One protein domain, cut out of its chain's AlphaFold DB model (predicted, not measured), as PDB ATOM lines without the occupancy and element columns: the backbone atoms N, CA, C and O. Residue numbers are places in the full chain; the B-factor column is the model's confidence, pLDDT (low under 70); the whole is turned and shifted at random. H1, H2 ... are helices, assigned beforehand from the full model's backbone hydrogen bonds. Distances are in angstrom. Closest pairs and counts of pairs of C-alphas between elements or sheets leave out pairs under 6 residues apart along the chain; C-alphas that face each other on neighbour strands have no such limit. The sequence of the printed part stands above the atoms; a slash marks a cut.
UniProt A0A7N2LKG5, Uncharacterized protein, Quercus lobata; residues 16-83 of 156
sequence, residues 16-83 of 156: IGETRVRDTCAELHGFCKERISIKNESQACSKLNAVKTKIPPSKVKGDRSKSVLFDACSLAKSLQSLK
ATOM      1  N   ILE A  16     174.428 159.525 140.163       82.06
ATOM      2  CA  ILE A  16     174.445 160.078 138.798       82.06
ATOM      3  C   ILE A  16     175.816 160.635 138.376       82.06
ATOM      4  O   ILE A  16     175.890 161.482 137.488       82.06
ATOM      5  N   GLY A  17     176.900 160.212 139.036       83.94
ATOM      6  CA  GLY A  17     178.257 160.711 138.791       83.94
ATOM      7  C   GLY A  17     178.712 160.465 137.353       83.94
ATOM      8  O   GLY A  17     179.131 161.401 136.677       83.94
ATOM      9  N   GLU A  18     178.534 159.239 136.861       85.44
ATOM     10  CA  GLU A  18     178.896 158.868 135.489       85.44
ATOM     11  C   GLU A  18     178.087 159.662 134.451       85.44
ATOM     12  O   GLU A  18     178.660 160.247 133.530       85.44
ATOM     13  N   THR A  19     176.766 159.771 134.643       88.12
ATOM     14  CA  THR A  19     175.886 160.576 133.783       88.12
ATOM     15  C   THR A  19     176.327 162.037 133.750       88.12
ATOM     16  O   THR A  19     176.421 162.629 132.679       88.12
ATOM     17  N   ARG A  20     176.658 162.624 134.908       89.12
ATOM     18  CA  ARG A  20     177.147 164.009 134.988       89.12
ATOM     19  C   ARG A  20     178.467 164.188 134.250       89.12
ATOM     20  O   ARG A  20     178.605 165.175 133.532       89.12
ATOM     21  N   VAL A  21     179.425 163.271 134.412       89.00
ATOM     22  CA  VAL A  21     180.715 163.331 133.701       89.00
ATOM     23  C   VAL A  21     180.479 163.265 132.197       89.00
ATOM     24  O   VAL A  21     180.932 164.150 131.475       89.00
ATOM     25  N   ARG A  22     179.698 162.284 131.737       90.50
ATOM     26  CA  ARG A  22     179.359 162.097 130.323       90.50
ATOM     27  C   ARG A  22     178.702 163.339 129.720       90.50
ATOM     28  O   ARG A  22     179.181 163.852 128.712       90.50
ATOM     29  N   ASP A  23     177.662 163.859 130.366       91.00
ATOM     30  CA  ASP A  23     176.930 165.041 129.903       91.00
ATOM     31  C   ASP A  23     177.804 166.300 129.907       91.00
ATOM     32  O   ASP A  23     177.706 167.130 129.002       91.00
ATOM     33  N   THR A  24     178.678 166.439 130.909       91.62
ATOM     34  CA  THR A  24     179.623 167.561 131.010       91.62
ATOM     35  C   THR A  24     180.675 167.495 129.910       91.62
ATOM     36  O   THR A  24     180.956 168.509 129.275       91.62
ATOM     37  N   CYS A  25     181.220 166.309 129.633       90.50
ATOM     38  CA  CYS A  25     182.155 166.094 128.532       90.50
ATOM     39  C   CYS A  25     181.497 166.356 127.173       90.50
ATOM     40  O   CYS A  25     182.101 167.020 126.333       90.50
ATOM     41  N   ALA A  26     180.260 165.896 126.964       90.75
ATOM     42  CA  ALA A  26     179.515 166.140 125.732       90.75
ATOM     43  C   ALA A  26     179.243 167.637 125.515       90.75
ATOM     44  O   ALA A  26     179.468 168.149 124.418       90.75
ATOM     45  N   GLU A  27     178.824 168.361 126.560       88.81
ATOM     46  CA  GLU A  27     178.629 169.812 126.478       88.81
ATOM     47  C   GLU A  27     179.944 170.552 126.226       88.81
ATOM     48  O   GLU A  27     179.987 171.446 125.384       88.81
ATOM     49  N   LEU A  28     181.026 170.175 126.913       89.25
ATOM     50  CA  LEU A  28     182.337 170.789 126.716       89.25
ATOM     51  C   LEU A  28     182.855 170.545 125.294       89.25
ATOM     52  O   LEU A  28     183.349 171.467 124.650       89.25
ATOM     53  N   HIS A  29     182.702 169.326 124.780       88.44
ATOM     54  CA  HIS A  29     183.070 168.988 123.411       88.44
ATOM     55  C   HIS A  29     182.236 169.781 122.394       88.44
ATOM     56  O   HIS A  29     182.795 170.362 121.466       88.44
ATOM     57  N   GLY A  30     180.917 169.874 122.594       87.06
ATOM     58  CA  GLY A  30     180.036 170.719 121.784       87.06
ATOM     59  C   GLY A  30     180.455 172.190 121.819       87.06
ATOM     60  O   GLY A  30     180.613 172.809 120.771       87.06
ATOM     61  N   PHE A  31     180.760 172.730 123.001       85.19
ATOM     62  CA  PHE A  31     181.257 174.097 123.173       85.19
ATOM     63  C   PHE A  31     182.551 174.347 122.386       85.19
ATOM     64  O   PHE A  31     182.681 175.373 121.711       85.19
ATOM     65  N   CYS A  32     183.487 173.397 122.439       83.69
ATOM     66  CA  CYS A  32     184.748 173.461 121.710       83.69
ATOM     67  C   CYS A  32     184.597 173.246 120.199       83.69
ATOM     68  O   CYS A  32     185.469 173.687 119.463       83.69
ATOM     69  N   LYS A  33     183.533 172.587 119.728       81.12
ATOM     70  CA  LYS A  33     183.303 172.300 118.304       81.12
ATOM     71  C   LYS A  33     182.434 173.355 117.611       81.12
ATOM     72  O   LYS A  33     182.758 173.777 116.508       81.12
ATOM     73  N   GLU A  34     181.337 173.776 118.240       69.12
ATOM     74  CA  GLU A  34     180.305 174.622 117.622       69.12
ATOM     75  C   GLU A  34     180.657 176.103 117.620       69.12
ATOM     76  O   GLU A  34     180.331 176.814 116.672       69.12
ATOM     77  N   ARG A  35     181.291 176.608 118.683       61.28
ATOM     78  CA  ARG A  35     181.492 178.055 118.792       61.28
ATOM     79  C   ARG A  35     182.801 178.513 118.157       61.28
ATOM     80  O   ARG A  35     182.906 179.687 117.805       61.28
ATOM     81  N   ILE A  36     183.847 177.680 118.136       60.12
ATOM     82  CA  ILE A  36     185.229 178.146 117.955       60.12
ATOM     83  C   ILE A  36     186.119 176.979 117.490       60.12
ATOM     84  O   ILE A  36     186.189 175.982 118.183       60.12
ATOM     85  N   SER A  37     186.915 177.135 116.427       68.94
ATOM     86  CA  SER A  37     188.087 176.278 116.149       68.94
ATOM     87  C   SER A  37     189.167 176.456 117.239       68.94
ATOM     88  O   SER A  37     190.193 177.099 117.007       68.94
ATOM     89  N   ILE A  38     188.918 175.980 118.463       70.19
ATOM     90  CA  ILE A  38     189.834 176.112 119.605       70.19
ATOM     91  C   ILE A  38     191.048 175.233 119.339       70.19
ATOM     92  O   ILE A  38     190.925 174.017 119.240       70.19
ATOM     93  N   LYS A  39     192.225 175.852 119.228       75.75
ATOM     94  CA  LYS A  39     193.470 175.128 118.925       75.75
ATOM     95  C   LYS A  39     194.224 174.678 120.176       75.75
ATOM     96  O   LYS A  39     195.096 173.826 120.073       75.75
ATOM     97  N   ASN A  40     193.942 175.279 121.337       83.62
ATOM     98  CA  ASN A  40     194.639 174.982 122.589       83.62
ATOM     99  C   ASN A  40     193.788 175.259 123.840       83.62
ATOM    100  O   ASN A  40     192.771 175.956 123.798       83.62
ATOM    101  N   GLU A  41     194.256 174.740 124.973       84.75
ATOM    102  CA  GLU A  41     193.588 174.825 126.276       84.75
ATOM    103  C   GLU A  41     193.430 176.262 126.788       84.75
ATOM    104  O   GLU A  41     192.393 176.611 127.348       84.75
ATOM    105  N   SER A  42     194.417 177.134 126.557       86.62
ATOM    106  CA  SER A  42     194.367 178.533 127.010       86.62
ATOM    107  C   SER A  42     193.197 179.292 126.373       86.62
ATOM    108  O   SER A  42     192.443 179.998 127.055       86.62
ATOM    109  N   GLN A  43     192.974 179.081 125.073       85.56
ATOM    110  CA  GLN A  43     191.816 179.630 124.372       85.56
ATOM    111  C   GLN A  43     190.504 179.071 124.932       85.56
ATOM    112  O   GLN A  43     189.570 179.848 125.138       85.56
ATOM    113  N   ALA A  44     190.437 177.764 125.215       86.31
ATOM    114  CA  ALA A  44     189.265 177.148 125.840       86.31
ATOM    115  C   ALA A  44     188.939 177.803 127.185       86.31
ATOM    116  O   ALA A  44     187.823 178.283 127.382       86.31
ATOM    117  N   CYS A  45     189.929 177.911 128.068       86.94
ATOM    118  CA  CYS A  45     189.785 178.509 129.392       86.94
ATOM    119  C   CYS A  45     189.326 179.970 129.326       86.94
ATOM    120  O   CYS A  45     188.395 180.354 130.035       86.94
ATOM    121  N   SER A  46     189.927 180.780 128.449       88.00
ATOM    122  CA  SER A  46     189.527 182.180 128.256       88.00
ATOM    123  C   SER A  46     188.062 182.297 127.817       88.00
ATOM    124  O   SER A  46     187.291 183.092 128.360       88.00
ATOM    125  N   LYS A  47     187.640 181.435 126.888       88.25
ATOM    126  CA  LYS A  47     186.280 181.421 126.339       88.25
ATOM    127  C   LYS A  47     185.244 180.896 127.327       88.25
ATOM    128  O   LYS A  47     184.183 181.504 127.447       88.25
ATOM    129  N   LEU A  48     185.570 179.859 128.095       89.81
ATOM    130  CA  LEU A  48     184.745 179.390 129.213       89.81
ATOM    131  C   LEU A  48     184.573 180.490 130.269       89.81
ATOM    132  O   LEU A  48     183.464 180.747 130.736       89.81
ATOM    133  N   ASN A  49     185.639 181.233 130.575       87.81
ATOM    134  CA  ASN A  49     185.566 182.349 131.514       87.81
ATOM    135  C   ASN A  49     184.714 183.521 130.983       87.81
ATOM    136  O   ASN A  49     184.163 184.298 131.764       87.81
ATOM    137  N   ALA A  50     184.535 183.646 129.668       88.12
ATOM    138  CA  ALA A  50     183.672 184.661 129.064       88.12
ATOM    139  C   ALA A  50     182.172 184.289 129.067       88.12
ATOM    140  O   ALA A  50     181.329 185.167 128.878       88.12
ATOM    141  N   VAL A  51     181.804 183.024 129.329       85.88
ATOM    142  CA  VAL A  51     180.401 182.560 129.328       85.88
ATOM    143  C   VAL A  51     179.570 183.337 130.349       85.88
ATOM    144  O   VAL A  51     179.923 183.419 131.522       85.88
ATOM    145  N   LYS A  52     178.444 183.930 129.945       83.69
ATOM    146  CA  LYS A  52     177.568 184.667 130.870       83.69
ATOM    147  C   LYS A  52     176.851 183.684 131.798       83.69
ATOM    148  O   LYS A  52     175.932 183.002 131.366       83.69
ATOM    149  N   THR A  53     177.232 183.658 133.076       81.44
ATOM    150  CA  THR A  53     176.698 182.702 134.063       81.44
ATOM    151  C   THR A  53     175.558 183.250 134.935       81.44
ATOM    152  O   THR A  53     175.210 182.662 135.950       81.44
ATOM    153  N   LYS A  54     174.957 184.390 134.561       75.12
ATOM    154  CA  LYS A  54     173.937 185.080 135.381       75.12
ATOM    155  C   LYS A  54     172.578 184.366 135.432       75.12
ATOM    156  O   LYS A  54     171.784 184.661 136.317       75.12
ATOM    157  N   ILE A  55     172.291 183.480 134.478       72.94
ATOM    158  CA  ILE A  55     171.002 182.785 134.366       72.94
ATOM    159  C   ILE A  55     171.244 181.297 134.624       72.94
ATOM    160  O   ILE A  55     172.008 180.704 133.870       72.94
ATOM    161  N   PRO A  56     170.618 180.681 135.640       67.75
ATOM    162  CA  PRO A  56     170.874 179.286 135.975       67.75
ATOM    163  C   PRO A  56     170.528 178.346 134.811       67.75
ATOM    164  O   PRO A  56     169.551 178.594 134.098       67.75
ATOM    165  N   PRO A  57     171.278 177.240 134.640       65.00
ATOM    166  CA  PRO A  57     171.145 176.350 133.492       65.00
ATOM    167  C   PRO A  57     169.759 175.702 133.425       65.00
ATOM    168  O   PRO A  57     169.252 175.477 132.332       65.00
ATOM    169  N   SER A  58     169.080 175.521 134.562       67.00
ATOM    170  CA  SER A  58     167.685 175.059 134.621       67.00
ATOM    171  C   SER A  58     166.705 175.942 133.839       67.00
ATOM    172  O   SER A  58     165.719 175.434 133.315       67.00
ATOM    173  N   LYS A  59     166.988 177.247 133.702       67.81
ATOM    174  CA  LYS A  59     166.162 178.193 132.934       67.81
ATOM    175  C   LYS A  59     166.498 178.248 131.442       67.81
ATOM    176  O   LYS A  59     165.744 178.851 130.690       67.81
ATOM    177  N   VAL A  60     167.621 177.664 131.019       63.19
ATOM    178  CA  VAL A  60     168.137 177.783 129.639       63.19
ATOM    179  C   VAL A  60     168.247 176.435 128.925       63.19
ATOM    180  O   VAL A  60     168.111 176.374 127.709       63.19
ATOM    181  N   LYS A  61     168.497 175.356 129.671       63.06
ATOM    182  CA  LYS A  61     168.814 174.015 129.160       63.06
ATOM    183  C   LYS A  61     167.695 172.991 129.407       63.06
ATOM    184  O   LYS A  61     167.684 171.940 128.769       63.06
ATOM    185  N   GLY A  62     166.741 173.300 130.294       63.69
ATOM    186  CA  GLY A  62     165.726 172.345 130.754       63.69
ATOM    187  C   GLY A  62     166.342 171.179 131.540       63.69
ATOM    188  O   GLY A  62     167.484 171.262 131.987       63.69
ATOM    189  N   ASP A  63     165.605 170.077 131.705       67.88
ATOM    190  CA  ASP A  63     166.083 168.876 132.417       67.88
ATOM    191  C   ASP A  63     166.914 167.908 131.546       67.88
ATOM    192  O   ASP A  63     167.396 166.891 132.051       67.88
ATOM    193  N   ARG A  64     167.104 168.245 130.260       68.69
ATOM    194  CA  ARG A  64     167.634 167.358 129.209       68.69
ATOM    195  C   ARG A  64     169.093 166.944 129.388       68.69
ATOM    196  O   ARG A  64     169.530 165.992 128.756       68.69
ATOM    197  N   SER A  65     169.870 167.676 130.184       74.25
ATOM    198  CA  SER A  65     171.285 167.389 130.429       74.25
ATOM    199  C   SER A  65     171.619 167.656 131.889       74.25
ATOM    200  O   SER A  65     171.286 168.712 132.423       74.25
ATOM    201  N   LYS A  66     172.317 166.711 132.525       85.00
ATOM    202  CA  LYS A  66     172.814 166.799 133.906       85.00
ATOM    203  C   LYS A  66     174.224 167.393 133.990       85.00
ATOM    204  O   LYS A  66     174.883 167.255 135.016       85.00
ATOM    205  N   SER A  67     174.700 168.026 132.919       88.50
ATOM    206  CA  SER A  67     176.020 168.654 132.885       88.50
ATOM    207  C   SER A  67     176.175 169.724 133.962       88.50
ATOM    208  O   SER A  67     175.264 170.517 134.202       88.50
ATOM    209  N   VAL A  68     177.372 169.782 134.544       90.06
ATOM    210  CA  VAL A  68     177.769 170.786 135.539       90.06
ATOM    211  C   VAL A  68     178.719 171.841 134.958       90.06
ATOM    212  O   VAL A  68     179.282 172.637 135.706       90.06
ATOM    213  N   LEU A  69     178.922 171.880 133.632       89.12
ATOM    214  CA  LEU A  69     179.885 172.792 132.996       89.12
ATOM    215  C   LEU A  69     179.580 174.266 133.295       89.12
ATOM    216  O   LEU A  69     180.483 175.059 133.567       89.12
ATOM    217  N   PHE A  70     178.299 174.631 133.260       87.88
ATOM    218  CA  PHE A  70     177.858 175.986 133.565       87.88
ATOM    219  C   PHE A  70     178.137 176.360 135.025       87.88
ATOM    220  O   PHE A  70     178.695 177.428 135.296       87.88
ATOM    221  N   ASP A  71     177.795 175.468 135.958       88.25
ATOM    222  CA  ASP A  71     178.042 175.663 137.387       88.25
ATOM    223  C   ASP A  71     179.543 175.765 137.665       88.25
ATOM    224  O   ASP A  71     179.974 176.645 138.406       88.25
ATOM    225  N   ALA A  72     180.358 174.951 136.987       90.12
ATOM    226  CA  ALA A  72     181.812 175.029 137.047       90.12
ATOM    227  C   ALA A  72     182.339 176.388 136.554       90.12
ATOM    228  O   ALA A  72     183.193 176.985 137.210       90.12
ATOM    229  N   CYS A  73     181.804 176.928 135.450       90.62
ATOM    230  CA  CYS A  73     182.161 178.269 134.971       90.62
ATOM    231  C   CYS A  73     181.757 179.360 135.974       90.62
ATOM    232  O   CYS A  73     182.506 180.313 136.192       90.62
ATOM    233  N   SER A  74     180.583 179.226 136.596       89.94
ATOM    234  CA  SER A  74     180.096 180.167 137.608       89.94
ATOM    235  C   SER A  74     180.977 180.140 138.861       89.94
ATOM    236  O   SER A  74     181.481 181.177 139.295       89.94
ATOM    237  N   LEU A  75     181.266 178.942 139.375       90.88
ATOM    238  CA  LEU A  75     182.159 178.726 140.509       90.88
ATOM    239  C   LEU A  75     183.564 179.267 140.229       90.88
ATOM    240  O   LEU A  75     184.140 179.955 141.070       90.88
ATOM    241  N   ALA A  76     184.105 179.019 139.032       90.56
ATOM    242  CA  ALA A  76     185.407 179.536 138.630       90.56
ATOM    243  C   ALA A  76     185.460 181.069 138.689       90.56
ATOM    244  O   ALA A  76     186.483 181.623 139.093       90.56
ATOM    245  N   LYS A  77     184.372 181.765 138.336       89.19
ATOM    246  CA  LYS A  77     184.279 183.231 138.434       89.19
ATOM    247  C   LYS A  77     184.228 183.705 139.874       89.19
ATOM    248  O   LYS A  77     185.010 184.583 140.230       89.19
ATOM    249  N   SER A  78     183.395 183.083 140.704       89.00
ATOM    250  CA  SER A  78     183.321 183.390 142.138       89.00
ATOM    251  C   SER A  78     184.670 183.176 142.828       89.00
ATOM    252  O   SER A  78     185.125 184.010 143.602       89.00
ATOM    253  N   LEU A  79     185.394 182.110 142.484       89.44
ATOM    254  CA  LEU A  79     186.750 181.872 142.987       89.44
ATOM    255  C   LEU A  79     187.786 182.849 142.413       89.44
ATOM    256  O   LEU A  79     188.857 183.032 142.992       89.44
ATOM    257  N   GLN A  80     187.539 183.439 141.246       87.38
ATOM    258  CA  GLN A  80     188.413 184.451 140.656       87.38
ATOM    259  C   GLN A  80     188.155 185.857 141.201       87.38
ATOM    260  O   GLN A  80     189.078 186.664 141.161       87.38
ATOM    261  N   SER A  81     186.970 186.165 141.729       86.38
ATOM    262  CA  SER A  81     186.745 187.435 142.431       86.38
ATOM    263  C   SER A  81     187.453 187.488 143.788       86.38
ATOM    264  O   SER A  81     187.741 188.571 144.281       86.38
ATOM    265  N   LEU A  82     187.841 186.338 144.354       86.00
ATOM    266  CA  LEU A  82     188.617 186.235 145.601       86.00
ATOM    267  C   LEU A  82     190.142 186.434 145.404       86.00
ATOM    268  O   LEU A  82     190.945 185.807 146.085       86.00
ATOM    269  N   LYS A  83     190.569 187.248 144.426       76.56
ATOM    270  CA  LYS A  83     191.987 187.379 144.012       76.56
ATOM    271  C   LYS A  83     192.817 188.401 144.802       76.56
ATOM    272  O   LYS A  83     194.029 188.436 144.596       76.56
TER     273      LYS A  83
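Overview. This is residues 16 to 83 of the 156 residues of an uncharacterized protein of Quercus lobata (UniProt A0A7N2LKG5). Three helices, each about perpendicular to the other two, make a loose frame with few contacts between them, H1 along one side and H2 and H3 along the others. A long loop, residues 51 to 68, swings from the end of H2 round to the start of H3. The printed part has 68 residues with three named helices, in the order H1, H2, H3 along the chain, and no named strand; the class is all helix. By its radius of gyration of the C-alphas, 12.4 A, the whole is compact, and the C-alphas span 31 by 29 by 21 A along their three main axes.

Arrangement. H1, residues 17 to 34, is the longest helix. H3, residues 69 to 81, only just touches it, with 3 pairs of C-alphas within 8 A; their lines stand about perpendicular, at 82 degrees. H1 touches H3 with residues 24 to 28 alone, and H3 touches H1 with residue 69 alone; their closest C-alphas, those of Thr 24 and Leu 69, are 5.6 A apart. H2, residues 41 to 50, is close to H1 but not clearly touching: their closest C-alphas, those of Cys 32 and Ala 44, are 7.1 A apart, and their lines stand about perpendicular, at 85 degrees. H2 and H3 touch, H3 with residues 73 to 77 alone; their closest C-alphas, those of Asn 49 and Cys 73, are 6.3 A apart, and their lines stand about perpendicular, at 83 degrees. In H1, H2 and H3 every O i to N i+4 pair is within hydrogen-bond range.

Along the chain. H1 runs 25.4 A from C-alpha 17 at (178.257, 160.711, 138.791) to C-alpha 34. H2, from Glu 41 to Ala 50, measures 14.2 A. H3 runs 18.7 A from Leu 69 to C-alpha 81 at (186.745, 187.435, 142.431).

Size, cuts and confidence. The two C-alphas farthest apart, those of Arg 64 and Lys 83, are 34.8 A apart. The printed part has no cut. The link from H1 to H2 is short, and that from H2 to H3 is long, with 18 residues. The mean pLDDT of the printed part is 82.2; residues 34 to 37 and 56 to 64 are under 70.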